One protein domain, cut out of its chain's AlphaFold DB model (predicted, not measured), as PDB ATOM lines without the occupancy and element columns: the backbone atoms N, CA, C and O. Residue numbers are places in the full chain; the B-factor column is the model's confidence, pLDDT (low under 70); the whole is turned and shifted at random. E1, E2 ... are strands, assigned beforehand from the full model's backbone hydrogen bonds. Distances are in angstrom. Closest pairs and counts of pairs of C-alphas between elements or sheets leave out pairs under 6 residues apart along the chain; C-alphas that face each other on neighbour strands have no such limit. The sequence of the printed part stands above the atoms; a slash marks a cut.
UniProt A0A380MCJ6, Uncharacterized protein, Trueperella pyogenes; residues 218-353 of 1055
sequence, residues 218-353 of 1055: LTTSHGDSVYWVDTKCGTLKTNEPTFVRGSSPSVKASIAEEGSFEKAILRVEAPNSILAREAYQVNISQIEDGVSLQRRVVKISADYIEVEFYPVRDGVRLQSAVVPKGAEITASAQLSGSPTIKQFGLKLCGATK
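AT A GLANCE: This is residues 218 to 353 of the 1055 residues of an uncharacterized protein of Trueperella pyogenes (UniProt A0A380MCJ6). Picture a sandwich, two sheets face to face with their strands at 32 degrees: a twisted sheet of six strands, in the order E1, E2, E12, E6, E9, E8, and a smaller sheet of four, E3, E4, E11, E7. The short strand pair E5 and E10 sits at one end of the sandwich. The printed part has 136 residues with twelve named strands, E1 to E12 along the chain, and no named helix; the class is all strand. The largest sheet is mixed, the other two antiparallel. The whole is compact, with a radius of gyration of the C-alphas of 14.4 A and spans of 39 by 31 by 21 A.

HOW THE PARTS SIT: Start in the largest sheet at its edge strand E1, residues 218 to 222, which forms a hairpin with E2, residues 225 to 230; N 220 and O 227, 2.8 A apart, are within hydrogen-bond range. E12, residues 343 to 349, is parallel to E2, with N 348 and O 230 at 2.8 A. Next comes E6, residues 263 to 269, antiparallel to E12, with N 265 and O 347 at 2.8 A. E9, residues 304 to 313, is antiparallel to E6, with N 264 and O 309 at 2.8 A. E9 forms a hairpin with the other edge strand, E8, residues 291 to 300, with N 296 and O 308 at 2.8 A. In the second sheet, look for the hairpin of E3, residues 242 to 244, and E4, residues 250 to 254, with N 244 and O 250 at 2.8 A. E11, residues 328 to 333, is antiparallel to E4, with N 329 and O 253 at 2.8 A, and to E7, residues 280 to 284, with N 283 and O 330 at 2.8 A. Between the sheets, the closest C-alphas of E7 and E9 are those of Val 282 and Phe 309, 6.8 A apart. E5, residues 259 to 261, is antiparallel to E10, residues 321 to 323, with N 261 and O 321 at 2.8 A, and runs on into E6 at 55 degrees.

IN THESE COORDINATES: Find C-alpha 218 at (-17.367, -58.314, 16.799), where E1 begins. E8 spans 27.0 A and E9 29.7 A; E6 spans 19.9 A. E12 runs 19.4 A to C-alpha 349 at (-4.921, -50.265, 17.126).

THE WHOLE: The two C-alphas farthest apart, of Gly 223 and Asp 314, are 43.9 A apart. The printed part has no cut; the link E2 to E3, 11 residues, is long. Mean pLDDT of the printed part is 81.3; residues 218 to 225 and 271 to 279 are among those under 70.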
ATOM      1  N   LEU A 218     -16.342 -58.095  15.770       63.09
ATOM      2  CA  LEU A 218     -17.367 -58.314  16.799       63.09
ATOM      3  C   LEU A 218     -18.507 -57.308  16.618       63.09
ATOM      4  O   LEU A 218     -18.563 -56.254  17.254       63.09
ATOM      5  N   THR A 219     -19.403 -57.641  15.686       62.41
ATOM      6  CA  THR A 219     -20.565 -56.837  15.276       62.41
ATOM      7  C   THR A 219     -21.868 -57.350  15.891       62.41
ATOM      8  O   THR A 219     -22.171 -58.536  15.776       62.41
ATOM      9  N   THR A 220     -22.710 -56.458  16.424       63.72
ATOM     10  CA  THR A 220     -24.124 -56.754  16.717       63.72
ATOM     11  C   THR A 220     -25.043 -55.763  15.998       63.72
ATOM     12  O   THR A 220     -24.903 -54.546  16.131       63.72
ATOM     13  N   SER A 221     -25.998 -56.282  15.228       47.03
ATOM     14  CA  SER A 221     -27.068 -55.513  14.584       47.03
ATOM     15  C   SER A 221     -28.382 -55.704  15.340       47.03
ATOM     16  O   SER A 221     -28.643 -56.776  15.891       47.03
ATOM     17  N   HIS A 222     -29.213 -54.661  15.417       42.66
ATOM     18  CA  HIS A 222     -30.542 -54.771  16.021       42.66
ATOM     19  C   HIS A 222     -31.465 -53.658  15.509       42.66
ATOM     20  O   HIS A 222     -31.364 -52.509  15.940       42.66
ATOM     21  N   GLY A 223     -32.359 -53.996  14.575       59.66
ATOM     22  CA  GLY A 223     -32.972 -52.992  13.698       59.66
ATOM     23  C   GLY A 223     -31.915 -52.356  12.785       59.66
ATOM     24  O   GLY A 223     -30.898 -52.984  12.492       59.66
ATOM     25  N   ASP A 224     -32.127 -51.100  12.393       60.09
ATOM     26  CA  ASP A 224     -31.219 -50.361  11.499       60.09
ATOM     27  C   ASP A 224     -29.904 -49.908  12.174       60.09
ATOM     28  O   ASP A 224     -29.032 -49.335  11.521       60.09
ATOM     29  N   SER A 225     -29.750 -50.140  13.484       65.25
ATOM     30  CA  SER A 225     -28.572 -49.739  14.259       65.25
ATOM     31  C   SER A 225     -27.495 -50.830  14.299       65.25
ATOM     32  O   SER A 225     -27.758 -51.967  14.708       65.25
ATOM     33  N   VAL A 226     -26.252 -50.461  13.971       76.44
ATOM     34  CA  VAL A 226     -25.075 -51.349  13.995       76.44
ATOM     35  C   VAL A 226     -24.091 -50.925  15.089       76.44
ATOM     36  O   VAL A 226     -23.626 -49.785  15.117       76.44
ATOM     37  N   TYR A 227     -23.738 -51.862  15.968       82.31
ATOM     38  CA  TYR A 227     -22.746 -51.684  17.033       82.31
ATOM     39  C   TYR A 227     -21.560 -52.627  16.796       82.31
ATOM     40  O   TYR A 227     -21.778 -53.803  16.502       82.31
ATOM     41  N   TRP A 228     -20.317 -52.144  16.898       79.75
ATOM     42  CA  TRP A 228     -19.142 -52.964  16.566       79.75
ATOM     43  C   TRP A 228     -17.855 -52.611  17.322       79.75
ATOM     44  O   TRP A 228     -17.652 -51.470  17.743       79.75
ATOM     45  N   VAL A 229     -16.960 -53.598  17.432       80.56
ATOM     46  CA  VAL A 229     -15.537 -53.409  17.755       80.56
ATOM     47  C   VAL A 229     -14.682 -54.032  16.648       80.56
ATOM     48  O   VAL A 229     -14.958 -55.148  16.209       80.56
ATOM     49  N   ASP A 230     -13.665 -53.294  16.197       80.19
ATOM     50  CA  ASP A 230     -12.755 -53.660  15.101       80.19
ATOM     51  C   ASP A 230     -11.294 -53.533  15.562       80.19
ATOM     52  O   ASP A 230     -10.850 -52.447  15.930       80.19
ATOM     53  N   THR A 231     -10.528 -54.623  15.520       70.94
ATOM     54  CA  THR A 231      -9.104 -54.652  15.906       70.94
ATOM     55  C   THR A 231      -8.140 -54.682  14.709       70.94
ATOM     56  O   THR A 231      -6.929 -54.758  14.891       70.94
ATOM     57  N   LYS A 232      -8.630 -54.584  13.461       68.62
ATOM     58  CA  LYS A 232      -7.847 -54.815  12.222       68.62
ATOM     59  C   LYS A 232      -6.707 -53.831  11.945       68.62
ATOM     60  O   LYS A 232      -5.963 -54.046  10.995       68.62
ATOM     61  N   CYS A 233      -6.576 -52.740  12.702       63.72
ATOM     62  CA  CYS A 233      -5.383 -51.885  12.628       63.72
ATOM     63  C   CYS A 233      -4.251 -52.354  13.557       63.72
ATOM     64  O   CYS A 233      -3.307 -51.606  13.773       63.72
ATOM     65  N   GLY A 234      -4.328 -53.572  14.094       66.06
ATOM     66  CA  GLY A 234      -3.264 -54.177  14.882       66.06
ATOM     67  C   GLY A 234      -3.500 -55.666  15.143       66.06
ATOM     68  O   GLY A 234      -4.231 -56.339  14.416       66.06
ATOM     69  N   THR A 235      -2.870 -56.187  16.197       78.19
ATOM     70  CA  THR A 235      -3.074 -57.559  16.698       78.19
ATOM     71  C   THR A 235      -3.601 -57.613  18.134       78.19
ATOM     72  O   THR A 235      -3.846 -58.709  18.638       78.19
ATOM     73  N   LEU A 236      -3.801 -56.459  18.789       82.81
ATOM     74  CA  LEU A 236      -4.321 -56.345  20.154       82.81
ATOM     75  C   LEU A 236      -5.668 -57.076  20.302       82.81
ATOM     76  O   LEU A 236      -6.661 -56.727  19.663       82.81
ATOM     77  N   LYS A 237      -5.702 -58.104  21.157       82.81
ATOM     78  CA  LYS A 237      -6.884 -58.950  21.372       82.81
ATOM     79  C   LYS A 237      -7.743 -58.435  22.520       82.81
ATOM     80  O   LYS A 237      -7.236 -58.166  23.612       82.81
ATOM     81  N   THR A 238      -9.055 -58.430  22.316       86.62
ATOM     82  CA  THR A 238     -10.051 -58.223  23.373       86.62
ATOM     83  C   THR A 238     -10.904 -59.469  23.583       86.62
ATOM     84  O   THR A 238     -11.052 -60.296  22.684       86.62
ATOM     85  N   ASN A 239     -11.513 -59.571  24.761       85.88
ATOM     86  CA  ASN A 239     -12.667 -60.436  24.996       85.88
ATOM     87  C   ASN A 239     -13.894 -59.922  24.206       85.88
ATOM     88  O   ASN A 239     -13.846 -58.842  23.605       85.88
ATOM     89  N   GLU A 240     -15.002 -60.669  24.229       83.69
ATOM     90  CA  GLU A 240     -16.259 -60.229  23.610       83.69
ATOM     91  C   GLU A 240     -16.747 -58.887  24.200       83.69
ATOM     92  O   GLU A 240     -16.810 -58.739  25.426       83.69
ATOM     93  N   PRO A 241     -17.091 -57.893  23.357       86.75
ATOM     94  CA  PRO A 241     -17.566 -56.600  23.820       86.75
ATOM     95  C   PRO A 241     -19.019 -56.653  24.299       86.75
ATOM     96  O   PRO A 241     -19.894 -57.230  23.654       86.75
ATOM     97  N   THR A 242     -19.300 -55.948  25.393       85.69
ATOM     98  CA  THR A 242     -20.668 -55.665  25.848       85.69
ATOM     99  C   THR A 242     -21.101 -54.277  25.376       85.69
ATOM    100  O   THR A 242     -20.299 -53.343  25.358       85.69
ATOM    101  N   PHE A 243     -22.369 -54.130  24.980       84.81
ATOM    102  CA  PHE A 243     -22.904 -52.902  24.383       84.81
ATOM    103  C   PHE A 243     -24.115 -52.380  25.166       84.81
ATOM    104  O   PHE A 243     -25.080 -53.112  25.383       84.81
ATOM    105  N   VAL A 244     -24.104 -51.091  25.512       83.12
ATOM    106  CA  VAL A 244     -25.266 -50.356  26.033       83.12
ATOM    107  C   VAL A 244     -25.834 -49.490  24.908       83.12
ATOM    108  O   VAL A 244     -25.092 -48.823  24.187       83.12
ATOM    109  N   ARG A 245     -27.160 -49.512  24.744       79.69
ATOM    110  CA  ARG A 245     -27.885 -48.843  23.650       79.69
ATOM    111  C   ARG A 245     -28.857 -47.797  24.205       79.69
ATOM    112  O   ARG A 245     -29.373 -47.963  25.306       79.69
ATOM    113  N   GLY A 246     -29.143 -46.755  23.424       72.31
ATOM    114  CA  GLY A 246     -30.038 -45.648  23.794       72.31
ATOM    115  C   GLY A 246     -29.359 -44.287  23.629       72.31
ATOM    116  O   GLY A 246     -28.329 -44.198  22.971       72.31
ATOM    117  N   SER A 247     -29.908 -43.231  24.240       67.81
ATOM    118  CA  SER A 247     -29.401 -41.848  24.113       67.81
ATOM    119  C   SER A 247     -27.975 -41.636  24.647       67.81
ATOM    120  O   SER A 247     -27.316 -40.669  24.275       67.81
ATOM    121  N   SER A 248     -27.489 -42.554  25.487       78.25
ATOM    122  CA  SER A 248     -26.101 -42.601  25.951       78.25
ATOM    123  C   SER A 248     -25.496 -43.971  25.625       78.25
ATOM    124  O   SER A 248     -25.478 -44.845  26.497       78.25
ATOM    125  N   PRO A 249     -25.076 -44.221  24.370       85.25
ATOM    126  CA  PRO A 249     -24.498 -45.500  23.976       85.25
ATOM    127  C   PRO A 249     -23.139 -45.719  24.649       85.25
ATOM    128  O   PRO A 249     -22.384 -44.770  24.896       85.25
ATOM    129  N   SER A 250     -22.784 -46.980  24.878       88.12
ATOM    130  CA  SER A 250     -21.412 -47.350  25.219       88.12
ATOM    131  C   SER A 250     -21.051 -48.756  24.751       88.12
ATOM    132  O   SER A 250     -21.915 -49.595  24.492       88.12
ATOM    133  N   VAL A 251     -19.750 -49.007  24.641       90.12
ATOM    134  CA  VAL A 251     -19.170 -50.337  24.459       90.12
ATOM    135  C   VAL A 251     -18.072 -50.547  25.495       90.12
ATOM    136  O   VAL A 251     -17.318 -49.619  25.800       90.12
ATOM    137  N   LYS A 252     -17.989 -51.760  26.042       90.31
ATOM    138  CA  LYS A 252     -16.944 -52.186  26.975       90.31
ATOM    139  C   LYS A 252     -16.302 -53.482  26.507       90.31
ATOM    140  O   LYS A 252     -17.023 -54.436  26.222       90.31
ATOM    141  N   ALA A 253     -14.975 -53.536  26.486       88.81
ATOM    142  CA  ALA A 253     -14.210 -54.737  26.159       88.81
ATOM    143  C   ALA A 253     -12.958 -54.840  27.044       88.81
ATOM    144  O   ALA A 253     -12.288 -53.839  27.287       88.81
ATOM    145  N   SER A 254     -12.621 -56.043  27.510       90.31
ATOM    146  CA  SER A 254     -11.394 -56.284  28.287       90.31
ATOM    147  C   SER A 254     -10.254 -56.756  27.387       90.31
ATOM    148  O   SER A 254     -10.477 -57.583  26.504       90.31
ATOM    149  N   ILE A 255      -9.030 -56.295  27.643       91.06
ATOM    150  CA  ILE A 255      -7.801 -56.775  26.997       91.06
ATOM    151  C   ILE A 255      -7.558 -58.250  27.364       91.06
ATOM    152  O   ILE A 255      -7.453 -58.595  28.542       91.06
ATOM    153  N   ALA A 256      -7.464 -59.128  26.362       87.38
ATOM    154  CA  ALA A 256      -7.358 -60.581  26.556       87.38
ATOM    155  C   ALA A 256      -5.915 -61.064  26.824       87.38
ATOM    156  O   ALA A 256      -5.692 -62.059  27.524       87.38
ATOM    157  N   GLU A 257      -4.938 -60.343  26.275       87.62
ATOM    158  CA  GLU A 257      -3.494 -60.594  26.336       87.62
ATOM    159  C   GLU A 257      -2.770 -59.247  26.458       87.62
ATOM    160  O   GLU A 257      -3.191 -58.280  25.830       87.62
ATOM    161  N   GLU A 258      -1.697 -59.181  27.250       89.62
ATOM    162  CA  GLU A 258      -0.880 -57.967  27.394       89.62
ATOM    163  C   GLU A 258      -0.345 -57.495  26.033       89.62
ATOM    164  O   GLU A 258       0.024 -58.309  25.180       89.62
ATOM    165  N   GLY A 259      -0.296 -56.182  25.822       90.38
ATOM    166  CA  GLY A 259       0.106 -55.612  24.542       90.38
ATOM    167  C   GLY A 259       0.426 -54.127  24.598       90.38
ATOM    168  O   GLY A 259       0.408 -53.505  25.658       90.38
ATOM    169  N   SER A 260       0.713 -53.566  23.432       91.50
ATOM    170  CA  SER A 260       0.783 -52.131  23.194       91.50
ATOM    171  C   SER A 260      -0.574 -51.609  22.713       91.50
ATOM    172  O   SER A 260      -1.271 -52.262  21.937       91.50
ATOM    173  N   PHE A 261      -0.946 -50.413  23.159       94.00
ATOM    174  CA  PHE A 261      -2.077 -49.635  22.665       94.00
ATOM    175  C   PHE A 261      -1.546 -48.403  21.930       94.00
ATOM    176  O   PHE A 261      -0.878 -47.565  22.533       94.00
ATOM    177  N   GLU A 262      -1.837 -48.290  20.636       92.06
ATOM    178  CA  GLU A 262      -1.417 -47.158  19.794       92.06
ATOM    179  C   GLU A 262      -2.478 -46.055  19.765       92.06
ATOM    180  O   GLU A 262      -2.169 -44.868  19.860       92.06
ATOM    181  N   LYS A 263      -3.746 -46.450  19.580       93.69
ATOM    182  CA  LYS A 263      -4.906 -45.553  19.498       93.69
ATOM    183  C   LYS A 263      -6.224 -46.320  19.469       93.69
ATOM    184  O   LYS A 263      -6.292 -47.470  19.038       93.69
ATOM    185  N   ALA A 264      -7.294 -45.622  19.826       93.19
ATOM    186  CA  ALA A 264      -8.667 -45.997  19.520       93.19
ATOM    187  C   ALA A 264      -9.288 -44.965  18.567       93.19
ATOM    188  O   ALA A 264      -8.958 -43.786  18.646       93.19
ATOM    189  N   ILE A 265     -10.212 -45.375  17.697       91.62
ATOM    190  CA  ILE A 265     -11.041 -44.467  16.890       91.62
ATOM    191  C   ILE A 265     -12.508 -44.801  17.155       91.62
ATOM    192  O   ILE A 265     -12.987 -45.875  16.793       91.62
ATOM    193  N   LEU A 266     -13.217 -43.876  17.797       91.06
ATOM    194  CA  LEU A 266     -14.645 -43.966  18.084       91.06
ATOM    195  C   LEU A 266     -15.435 -43.297  16.953       91.06
ATOM    196  O   LEU A 266     -15.309 -42.090  16.742       91.06
ATOM    197  N   ARG A 267     -16.260 -44.072  16.243       89.81
ATOM    198  CA  ARG A 267     -17.177 -43.605  15.194       89.81
ATOM    199  C   ARG A 267     -18.610 -43.592  15.715       89.81
ATOM    200  O   ARG A 267     -19.093 -44.608  16.215       89.81
ATOM    201  N   VAL A 268     -19.309 -42.471  15.546       87.69
ATOM    202  CA  VAL A 268     -20.727 -42.330  15.914       87.69
ATOM    203  C   VAL A 268     -21.500 -41.686  14.767       87.69
ATOM    204  O   VAL A 268     -21.208 -40.554  14.389       87.69
ATOM    205  N   GLU A 269     -22.499 -42.392  14.236       85.81
ATOM    206  CA  GLU A 269     -23.457 -41.881  13.245       85.81
ATOM    207  C   GLU A 269     -24.787 -41.578  13.948       85.81
ATOM    208  O   GLU A 269     -25.576 -42.480  14.248       85.81
ATOM    209  N   ALA A 270     -24.999 -40.297  14.255       75.62
ATOM    210  CA  ALA A 270     -26.123 -39.781  15.034       75.62
ATOM    211  C   ALA A 270     -26.551 -38.398  14.497       75.62
ATOM    212  O   ALA A 270     -26.162 -37.363  15.060       75.62
ATOM    213  N   PRO A 271     -27.335 -38.359  13.402       61.91
ATOM    214  CA  PRO A 271     -27.768 -37.116  12.774       61.91
ATOM    215  C   PRO A 271     -28.404 -36.138  13.773       61.91
ATOM    216  O   PRO A 271     -29.189 -36.526  14.639       61.91
ATOM    217  N   ASN A 272     -28.093 -34.850  13.612       58.25
ATOM    218  CA  ASN A 272     -28.563 -33.718  14.431       58.25
ATOM    219  C   ASN A 272     -27.988 -33.577  15.865       58.25
ATOM    220  O   ASN A 272     -28.294 -32.576  16.507       58.25
ATOM    221  N   SER A 273     -27.140 -34.486  16.378       56.06
ATOM    222  CA  SER A 273     -26.601 -34.403  17.766       56.06
ATOM    223  C   SER A 273     -25.067 -34.233  17.860       56.06
ATOM    224  O   SER A 273     -24.481 -34.181  18.938       56.06
ATOM    225  N   ILE A 274     -24.390 -34.082  16.718       56.12
ATOM    226  CA  ILE A 274     -22.923 -34.206  16.565       56.12
ATOM    227  C   ILE A 274     -22.117 -33.056  17.222       56.12
ATOM    228  O   ILE A 274     -20.899 -33.130  17.378       56.12
ATOM    229  N   LEU A 275     -22.774 -31.965  17.631       53.38
ATOM    230  CA  LEU A 275     -22.101 -30.736  18.076       53.38
ATOM    231  C   LEU A 275     -21.561 -30.784  19.519       53.38
ATOM    232  O   LEU A 275     -20.741 -29.943  19.887       53.38
ATOM    233  N   ALA A 276     -21.957 -31.769  20.328       54.75
ATOM    234  CA  ALA A 276     -21.466 -31.942  21.695       54.75
ATOM    235  C   ALA A 276     -20.103 -32.667  21.727       54.75
ATOM    236  O   ALA A 276     -20.006 -33.805  22.176       54.75
ATOM    237  N   ARG A 277     -19.025 -32.010  21.269       51.94
ATOM    238  CA  ARG A 277     -17.659 -32.590  21.210       51.94
ATOM    239  C   ARG A 277     -17.175 -33.211  22.527       51.94
ATOM    240  O   ARG A 277     -16.380 -34.146  22.505       51.94
ATOM    241  N   GLU A 278     -17.646 -32.706  23.663       53.53
ATOM    242  CA  GLU A 278     -17.255 -33.205  24.983       53.53
ATOM    243  C   GLU A 278     -17.892 -34.548  25.355       53.53
ATOM    244  O   GLU A 278     -17.306 -35.283  26.153       53.53
ATOM    245  N   ALA A 279     -19.025 -34.894  24.733       67.50
ATOM    246  CA  ALA A 279     -19.828 -36.077  25.028       67.50
ATOM    247  C   ALA A 279     -19.115 -37.408  24.754       67.50
ATOM    248  O   ALA A 279     -19.509 -38.424  25.323       67.50
ATOM    249  N   TYR A 280     -18.113 -37.413  23.871       83.94
ATOM    250  CA  TYR A 280     -17.420 -38.611  23.399       83.94
ATOM    251  C   TYR A 280     -16.199 -38.926  24.267       83.94
ATOM    252  O   TYR A 280     -15.287 -38.099  24.390       83.94
ATOM    253  N   GLN A 281     -16.156 -40.129  24.838       87.06
ATOM    254  CA  GLN A 281     -15.085 -40.574  25.733       87.06
ATOM    255  C   GLN A 281     -14.605 -41.981  25.365       87.06
ATOM    256  O   GLN A 281     -15.404 -42.840  24.999       87.06
ATOM    257  N   VAL A 282     -13.302 -42.220  25.524       92.44
ATOM    258  CA  VAL A 282     -12.692 -43.550  25.613       92.44
ATOM    259  C   VAL A 282     -11.795 -43.533  26.843       92.44
ATOM    260  O   VAL A 282     -10.942 -42.658  26.967       92.44
ATOM    261  N   ASN A 283     -12.005 -44.487  27.741       91.75
ATOM    262  CA  ASN A 283     -11.244 -44.676  28.968       91.75
ATOM    263  C   ASN A 283     -10.680 -46.101  28.979       91.75
ATOM    264  O   ASN A 283     -11.371 -47.035  28.568       91.75
ATOM    265  N   ILE A 284      -9.456 -46.271  29.478       92.94
ATOM    266  CA  ILE A 284      -8.824 -47.577  29.699       92.94
ATOM    267  C   ILE A 284      -8.524 -47.672  31.196       92.94
ATOM    268  O   ILE A 284      -7.912 -46.760  31.746       92.94
ATOM    269  N   SER A 285      -8.988 -48.726  31.872       91.00
ATOM    270  CA  SER A 285      -8.915 -48.808  33.342       91.00
ATOM    271  C   SER A 285      -7.501 -48.999  33.897       91.00
ATOM    272  O   SER A 285      -7.260 -48.669  35.056       91.00
ATOM    273  N   GLN A 286      -6.584 -49.536  33.088       90.81
ATOM    274  CA  GLN A 286      -5.168 -49.720  33.405       90.81
ATOM    275  C   GLN A 286      -4.337 -49.507  32.135       90.81
ATOM    276  O   GLN A 286      -4.602 -50.124  31.104       90.81
ATOM    277  N   ILE A 287      -3.340 -48.636  32.218       92.00
ATOM    278  CA  ILE A 287      -2.373 -48.306  31.167       92.00
ATOM    279  C   ILE A 287      -1.033 -48.001  31.851       92.00
ATOM    280  O   ILE A 287      -1.006 -47.763  33.055       92.00
ATOM    281  N   GLU A 288       0.062 -48.054  31.099       91.06
ATOM    282  CA  GLU A 288       1.426 -47.732  31.537       91.06
ATOM    283  C   GLU A 288       1.516 -46.466  32.419       91.06
ATOM    284  O   GLU A 288       0.916 -45.433  32.113       91.06
ATOM    285  N   ASP A 289       2.290 -46.531  33.508       88.38
ATOM    286  CA  ASP A 289       2.341 -45.465  34.515       88.38
ATOM    287  C   ASP A 289       2.759 -44.104  33.931       88.38
ATOM    288  O   ASP A 289       3.690 -43.981  33.131       88.38
ATOM    289  N   GLY A 290       2.049 -43.048  34.332       83.12
ATOM    290  CA  GLY A 290       2.235 -41.692  33.802       83.12
ATOM    291  C   GLY A 290       1.680 -41.467  32.388       83.12
ATOM    292  O   GLY A 290       1.798 -40.355  31.874       83.12
ATOM    293  N   VAL A 291       1.059 -42.470  31.756       89.88
ATOM    294  CA  VAL A 291       0.341 -42.298  30.484       89.88
ATOM    295  C   VAL A 291      -1.122 -41.934  30.734       89.88
ATOM    296  O   VAL A 291      -1.802 -42.496  31.588       89.88
ATOM    297  N   SER A 292      -1.633 -40.995  29.941       92.12
ATOM    298  CA  SER A 292      -3.052 -40.634  29.874       92.12
ATOM    299  C   SER A 292      -3.536 -40.638  28.420       92.12
ATOM    300  O   SER A 292      -2.731 -40.755  27.498       92.12
ATOM    301  N   LEU A 293      -4.847 -40.527  28.189       91.69
ATOM    302  CA  LEU A 293      -5.406 -40.434  26.836       91.69
ATOM    303  C   LEU A 293      -5.778 -38.991  26.488       91.69
ATOM    304  O   LEU A 293      -6.554 -38.355  27.201       91.69
ATOM    305  N   GLN A 294      -5.298 -38.504  25.344       87.12
ATOM    306  CA  GLN A 294      -5.838 -37.307  24.690       87.12
ATOM    307  C   GLN A 294      -6.707 -37.690  23.490       87.12
ATOM    308  O   GLN A 294      -6.603 -38.797  22.960       87.12
ATOM    309  N   ARG A 295      -7.584 -36.769  23.067       88.50
ATOM    310  CA  ARG A 295      -8.543 -36.971  21.970       88.50
ATOM    311  C   ARG A 295      -8.387 -35.936  20.855       88.50
ATOM    312  O   ARG A 295      -8.159 -34.760  21.129       88.50
ATOM    313  N   ARG A 296      -8.570 -36.362  19.603       83.56
ATOM    314  CA  ARG A 296      -8.580 -35.530  18.385       83.56
ATOM    315  C   ARG A 296      -9.763 -35.934  17.509       83.56
ATOM    316  O   ARG A 296      -9.967 -37.116  17.257       83.56
ATOM    317  N   VAL A 297     -10.537 -34.970  17.009       82.62
ATOM    318  CA  VAL A 297     -11.548 -35.259  15.977       82.62
ATOM    319  C   VAL A 297     -10.810 -35.556  14.671       82.62
ATOM    320  O   VAL A 297     -10.069 -34.705  14.190       82.62
ATOM    321  N   VAL A 298     -10.994 -36.757  14.124       80.56
ATOM    322  CA  VAL A 298     -10.412 -37.186  12.839       80.56
ATOM    323  C   VAL A 298     -11.279 -36.701  11.690       80.56
ATOM    324  O   VAL A 298     -10.776 -36.186  10.696       80.56
ATOM    325  N   LYS A 299     -12.599 -36.864  11.829       78.19
ATOM    326  CA  LYS A 299     -13.564 -36.541  10.782       78.19
ATOM    327  C   LYS A 299     -14.890 -36.114  11.388       78.19
ATOM    328  O   LYS A 299     -15.305 -36.634  12.420       78.19
ATOM    329  N   ILE A 300     -15.564 -35.175  10.736       78.56
ATOM    330  CA  ILE A 300     -16.902 -34.717  11.104       78.56
ATOM    331  C   ILE A 300     -17.705 -34.445   9.832       78.56
ATOM    332  O   ILE A 300     -17.163 -33.985   8.830       78.56
ATOM    333  N   SER A 301     -18.992 -34.768   9.865       73.50
ATOM    334  CA  SER A 301     -19.947 -34.585   8.770       73.50
ATOM    335  C   SER A 301     -21.330 -34.238   9.343       73.50
ATOM    336  O   SER A 301     -21.472 -34.076  10.554       73.50
ATOM    337  N   ALA A 302     -22.351 -34.124   8.490       66.44
ATOM    338  CA  ALA A 302     -23.734 -33.923   8.936       66.44
ATOM    339  C   ALA A 302     -24.345 -35.165   9.626       66.44
ATOM    340  O   ALA A 302     -25.256 -35.019  10.443       66.44
ATOM    341  N   ASP A 303     -23.830 -36.363   9.322       74.19
ATOM    342  CA  ASP A 303     -24.394 -37.648   9.760       74.19
ATOM    343  C   ASP A 303     -23.535 -38.371  10.810       74.19
ATOM    344  O   ASP A 303     -24.080 -38.970  11.739       74.19
ATOM    345  N   TYR A 304     -22.201 -38.300  10.697       82.25
ATOM    346  CA  TYR A 304     -21.262 -38.975  11.603       82.25
ATOM    347  C   TYR A 304     -20.031 -38.149  12.004       82.25
ATOM    348  O   TYR A 304     -19.608 -37.222  11.304       82.25
ATOM    349  N   ILE A 305     -19.427 -38.557  13.122       82.31
ATOM    350  CA  ILE A 305     -18.135 -38.098  13.644       82.31
ATOM    351  C   ILE A 305     -17.215 -39.294  13.921       82.31
ATOM    352  O   ILE A 305     -17.678 -40.367  14.309       82.31
ATOM    353  N   GLU A 306     -15.912 -39.095  13.735       88.44
ATOM    354  CA  GLU A 306     -14.841 -40.022  14.112       88.44
ATOM    355  C   GLU A 306     -13.840 -39.292  15.016       88.44
ATOM    356  O   GLU A 306     -13.331 -38.225  14.661       88.44
ATOM    357  N   VAL A 307     -13.566 -39.856  16.195       87.25
ATOM    358  CA  VAL A 307     -12.684 -39.277  17.218       87.25
ATOM    359  C   VAL A 307     -11.581 -40.275  17.566       87.25
ATOM    360  O   VAL A 307     -11.860 -41.374  18.039       87.25
ATOM    361  N   GLU A 308     -10.329 -39.890  17.333       92.12
ATOM    362  CA  GLU A 308      -9.132 -40.629  17.738       92.12
ATOM    363  C   GLU A 308      -8.817 -40.332  19.208       92.12
ATOM    364  O   GLU A 308      -8.828 -39.173  19.623       92.12
ATOM    365  N   PHE A 309      -8.484 -41.368  19.971       94.00
ATOM    366  CA  PHE A 309      -7.954 -41.298  21.328       94.00
ATOM    367  C   PHE A 309      -6.583 -41.978  21.335       94.00
ATOM    368  O   PHE A 309      -6.463 -43.097  20.838       94.00
ATOM    369  N   TYR A 310      -5.556 -41.317  21.862       94.62
ATOM    370  CA  TYR A 310      -4.160 -41.758  21.771       94.62
ATOM    371  C   TYR A 310      -3.406 -41.529  23.090       94.62
ATOM    372  O   TYR A 310      -3.753 -40.602  23.831       94.62
ATOM    373  N   PRO A 311      -2.389 -42.357  23.399       94.69
ATOM    374  CA  PRO A 311      -1.594 -42.220  24.610       94.69
ATOM    375  C   PRO A 311      -0.711 -40.968  24.567       94.69
ATOM    376  O   PRO A 311      -0.096 -40.648  23.546       94.69
ATOM    377  N   VAL A 312      -0.621 -40.279  25.703       87.62
ATOM    378  CA  VAL A 312       0.319 -39.183  25.941       87.62
ATOM    379  C   VAL A 312       1.011 -39.341  27.292       87.62
ATOM    380  O   VAL A 312       0.385 -39.762  28.266       87.62
ATOM    381  N   ARG A 313       2.275 -38.926  27.364       88.56
ATOM    382  CA  ARG A 313       3.049 -38.738  28.599       88.56
ATOM    383  C   ARG A 313       3.561 -37.298  28.597       88.56
ATOM    384  O   ARG A 313       4.002 -36.815  27.558       88.56
ATOM    385  N   ASP A 314       3.375 -36.579  29.701       82.69
ATOM    386  CA  ASP A 314       3.751 -35.158  29.860       82.69
ATOM    387  C   ASP A 314       3.242 -34.214  28.742       82.69
ATOM    388  O   ASP A 314       3.827 -33.179  28.431       82.69
ATOM    389  N   GLY A 315       2.107 -34.571  28.126       77.69
ATOM    390  CA  GLY A 315       1.491 -33.838  27.014       77.69
ATOM    391  C   GLY A 315       2.053 -34.158  25.622       77.69
ATOM    392  O   GLY A 315       1.513 -33.656  24.636       77.69
ATOM    393  N   VAL A 316       3.076 -35.011  25.518       77.69
ATOM    394  CA  VAL A 316       3.649 -35.504  24.254       77.69
ATOM    395  C   VAL A 316       2.967 -36.814  23.851       77.69
ATOM    396  O   VAL A 316       2.777 -37.704  24.680       77.69
ATOM    397  N   ARG A 317       2.593 -36.951  22.572       88.94
ATOM    398  CA  ARG A 317       1.993 -38.180  22.027       88.94
ATOM    399  C   ARG A 317       3.021 -39.306  21.950       88.94
ATOM    400  O   ARG A 317       4.067 -39.144  21.332       88.94
ATOM    401  N   LEU A 318       2.674 -40.459  22.517       81.56
ATOM    402  CA  LEU A 318       3.439 -41.694  22.364       81.56
ATOM    403  C   LEU A 318       2.999 -42.437  21.093       81.56
ATOM    404  O   LEU A 318       1.850 -42.318  20.663       81.56
ATOM    405  N   GLN A 319       3.902 -43.232  20.509       85.44
ATOM    406  CA  GLN A 319       3.555 -44.145  19.408       85.44
ATOM    407  C   GLN A 319       2.654 -45.284  19.904       85.44
ATOM    408  O   GLN A 319       1.671 -45.639  19.261       85.44
ATOM    409  N   SER A 320       2.962 -45.818  21.088       91.00
ATOM    410  CA  SER A 320       2.080 -46.699  21.846       91.00
ATOM    411  C   SER A 320       2.397 -46.627  23.341       91.00
ATOM    412  O   SER A 320       3.411 -46.043  23.724       91.00
ATOM    413  N   ALA A 321       1.536 -47.210  24.170       91.12
ATOM    414  CA  ALA A 321       1.768 -47.431  25.597       91.12
ATOM    415  C   ALA A 321       1.346 -48.851  25.994       91.12
ATOM    416  O   ALA A 321       0.446 -49.424  25.375       91.12
ATOM    417  N   VAL A 322       1.971 -49.431  27.017       91.94
ATOM    418  CA  VAL A 322       1.637 -50.784  27.491       91.94
ATOM    419  C   VAL A 322       0.235 -50.819  28.112       91.94
ATOM    420  O   VAL A 322      -0.117 -49.982  28.944       91.94
ATOM    421  N   VAL A 323      -0.559 -51.827  27.740       93.81
ATOM    422  CA  VAL A 323      -1.847 -52.163  28.363       93.81
ATOM    423  C   VAL A 323      -1.813 -53.603  28.904       93.81
ATOM    424  O   VAL A 323      -1.561 -54.544  28.143       93.81
ATOM    425  N   PRO A 324      -2.041 -53.811  30.216       92.62
ATOM    426  CA  PRO A 324      -1.970 -55.133  30.825       92.62
ATOM    427  C   PRO A 324      -3.187 -55.995  30.473       92.62
ATOM    428  O   PRO A 324      -4.287 -55.506  30.194       92.62
ATOM    429  N   LYS A 325      -3.007 -57.317  30.554       93.38
ATOM    430  CA  LYS A 325      -4.114 -58.274  30.452       93.38
ATOM    431  C   LYS A 325      -5.171 -57.982  31.523       93.38
ATOM    432  O   LYS A 325      -4.856 -57.913  32.705       93.38
ATOM    433  N   GLY A 326      -6.432 -57.884  31.107       90.31
ATOM    434  CA  GLY A 326      -7.567 -57.573  31.979       90.31
ATOM    435  C   GLY A 326      -7.931 -56.087  32.064       90.31
ATOM    436  O   GLY A 326      -8.993 -55.785  32.604       90.31
ATOM    437  N   ALA A 327      -7.134 -55.174  31.492       93.31
ATOM    438  CA  ALA A 327      -7.515 -53.765  31.370       93.31
ATOM    439  C   ALA A 327      -8.858 -53.626  30.630       93.31
ATOM    440  O   ALA A 327      -9.077 -54.261  29.599       93.31
ATOM    441  N   GLU A 328      -9.770 -52.804  31.147       92.88
ATOM    442  CA  GLU A 328     -11.093 -52.586  30.561       92.88
ATOM    443  C   GLU A 328     -11.088 -51.303  29.730       92.88
ATOM    444  O   GLU A 328     -10.862 -50.215  30.261       92.88
ATOM    445  N   ILE A 329     -11.377 -51.425  28.435       92.75
ATOM    446  CA  ILE A 329     -11.632 -50.293  27.547       92.75
ATOM    447  C   ILE A 329     -13.136 -50.014  27.549       92.75
ATOM    448  O   ILE A 329     -13.924 -50.850  27.108       92.75
ATOM    449  N   THR A 330     -13.535 -48.829  28.012       92.81
ATOM    450  CA  THR A 330     -14.901 -48.300  27.892       92.81
ATOM    451  C   THR A 330     -14.908 -47.140  26.901       92.81
ATOM    452  O   THR A 330     -14.216 -46.150  27.125       92.81
ATOM    453  N   ALA A 331     -15.746 -47.199  25.866       92.12
ATOM    454  CA  ALA A 331     -16.052 -46.056  25.005       92.12
ATOM    455  C   ALA A 331     -17.531 -45.668  25.121       92.12
ATOM    456  O   ALA A 331     -18.393 -46.544  25.175       92.12
ATOM    457  N   SER A 332     -17.847 -44.374  25.157       89.44
ATOM    458  CA  SER A 332     -19.214 -43.873  25.353       89.44
ATOM    459  C   SER A 332     -19.489 -42.556  24.622       89.44
ATOM    460  O   SER A 332     -18.572 -41.809  24.269       89.44
ATOM    461  N   ALA A 333     -20.776 -42.268  24.411       85.75
ATOM    462  CA  ALA A 333     -21.264 -40.937  24.063       85.75
ATOM    463  C   ALA A 333     -22.422 -40.526  24.989       85.75
ATOM    464  O   ALA A 333     -23.215 -41.370  25.397       85.75
ATOM    465  N   GLN A 334     -22.547 -39.235  25.294       79.62
ATOM    466  CA  GLN A 334     -23.698 -38.643  25.994       79.62
ATOM    467  C   GLN A 334     -24.455 -37.692  25.052       79.62
ATOM    468  O   GLN A 334     -24.152 -36.501  24.985       79.62
ATOM    469  N   LEU A 335     -25.401 -38.214  24.268       73.31
ATOM    470  CA  LEU A 335     -26.020 -37.452  23.180       73.31
ATOM    471  C   LEU A 335     -27.245 -36.663  23.659       73.31
ATOM    472  O   LEU A 335     -28.201 -37.216  24.207       73.31
ATOM    473  N   SER A 336     -27.246 -35.354  23.408       63.09
ATOM    474  CA  SER A 336     -28.377 -34.487  23.737       63.09
ATOM    475  C   SER A 336     -29.536 -34.684  22.751       63.09
ATOM    476  O   SER A 336     -29.341 -34.845  21.545       63.09
ATOM    477  N   GLY A 337     -30.767 -34.667  23.275       61.53
ATOM    478  CA  GLY A 337     -31.994 -34.732  22.471       61.53
ATOM    479  C   GLY A 337     -32.457 -36.130  22.042       61.53
ATOM    480  O   GLY A 337     -33.405 -36.215  21.271       61.53
ATOM    481  N   SER A 338     -31.841 -37.212  22.539       62.06
ATOM    482  CA  SER A 338     -32.199 -38.608  22.206       62.06
ATOM    483  C   SER A 338     -32.245 -38.906  20.691       62.06
ATOM    484  O   SER A 338     -33.283 -39.333  20.179       62.06
ATOM    485  N   PRO A 339     -31.142 -38.681  19.950       69.12
ATOM    486  CA  PRO A 339     -31.094 -38.913  18.508       69.12
ATOM    487  C   PRO A 339     -31.200 -40.402  18.149       69.12
ATOM    488  O   PRO A 339     -30.771 -41.279  18.900       69.12
ATOM    489  N   THR A 340     -31.685 -40.693  16.940       70.62
ATOM    490  CA  THR A 340     -31.588 -42.033  16.349       70.62
ATOM    491  C   THR A 340     -30.137 -42.324  15.962       70.62
ATOM    492  O   THR A 340     -29.580 -41.680  15.074       70.62
ATOM    493  N   ILE A 341     -29.525 -43.309  16.622       76.00
ATOM    494  CA  ILE A 341     -28.147 -43.742  16.359       76.00
ATOM    495  C   ILE A 341     -28.171 -44.856  15.313       76.00
ATOM    496  O   ILE A 341     -28.739 -45.922  15.551       76.00
ATOM    497  N   LYS A 342     -27.526 -44.631  14.168       80.00
ATOM    498  CA  LYS A 342     -27.380 -45.642  13.110       80.00
ATOM    499  C   LYS A 342     -26.130 -46.502  13.305       80.00
ATOM    500  O   LYS A 342     -26.172 -47.707  13.087       80.00
ATOM    501  N   GLN A 343     -25.022 -45.902  13.744       83.06
ATOM    502  CA  GLN A 343     -23.765 -46.613  13.995       83.06
ATOM    503  C   GLN A 343     -23.094 -46.122  15.277       83.06
ATOM    504  O   GLN A 343     -23.021 -44.916  15.519       83.06
ATOM    505  N   PHE A 344     -22.553 -47.053  16.063       86.94
ATOM    506  CA  PHE A 344     -21.665 -46.762  17.188       86.94
ATOM    507  C   PHE A 344     -20.557 -47.821  17.233       86.94
ATOM    508  O   PHE A 344     -20.819 -48.991  17.518       86.94
ATOM    509  N   GLY A 345     -19.332 -47.426  16.893       87.88
ATOM    510  CA  GLY A 345     -18.238 -48.356  16.619       87.88
ATOM    511  C   GLY A 345     -16.906 -47.916  17.206       87.88
ATOM    512  O   GLY A 345     -16.564 -46.736  17.142       87.88
ATOM    513  N   LEU A 346     -16.146 -48.862  17.755       90.88
ATOM    514  CA  LEU A 346     -14.823 -48.618  18.329       90.88
ATOM    515  C   LEU A 346     -13.760 -49.419  17.573       90.88
ATOM    516  O   LEU A 346     -13.736 -50.647  17.636       90.88
ATOM    517  N   LYS A 347     -12.855 -48.727  16.881       91.00
ATOM    518  CA  LYS A 347     -11.671 -49.339  16.269       91.00
ATOM    519  C   LYS A 347     -10.488 -49.247  17.235       91.00
ATOM    520  O   LYS A 347     -10.272 -48.179  17.801       91.00
ATOM    521  N   LEU A 348      -9.728 -50.324  17.422       90.19
ATOM    522  CA  LEU A 348      -8.582 -50.410  18.339       90.19
ATOM    523  C   LEU A 348      -7.311 -50.803  17.573       90.19
ATOM    524  O   LEU A 348      -7.320 -51.797  16.850       90.19
ATOM    525  N   CYS A 349      -6.232 -50.035  17.745       88.44
ATOM    526  CA  CYS A 349      -4.921 -50.265  17.126       88.44
ATOM    527  C   CYS A 349      -3.848 -50.480  18.208       88.44
ATOM    528  O   CYS A 349      -3.919 -49.884  19.289       88.44
ATOM    529  N   GLY A 350      -2.866 -51.335  17.927       88.62
ATOM    530  CA  GLY A 350      -1.932 -51.872  18.921       88.62
ATOM    531  C   GLY A 350      -1.599 -53.346  18.680       88.62
ATOM    532  O   GLY A 350      -2.321 -54.041  17.959       88.62
ATOM    533  N   ALA A 351      -0.545 -53.866  19.309       85.38
ATOM    534  CA  ALA A 351      -0.085 -55.242  19.116       85.38
ATOM    535  C   ALA A 351      -0.074 -56.050  20.420       85.38
ATOM    536  O   ALA A 351       0.282 -55.530  21.474       85.38
ATOM    537  N   THR A 352      -0.403 -57.346  20.378       83.12
ATOM    538  CA  THR A 352      -0.139 -58.224  21.533       83.12
ATOM    539  C   THR A 352       1.360 -58.456  21.714       83.12
ATOM    540  O   THR A 352       2.118 -58.604  20.751       83.12
ATOM    541  N   LYS A 353       1.798 -58.522  22.973       74.75
ATOM    542  CA  LYS A 353       3.186 -58.781  23.355       74.75
ATOM    543  C   LYS A 353       3.532 -60.236  23.043       74.75
ATOM    544  O   LYS A 353       3.256 -61.144  23.825       74.75
TER     545      LYS A 353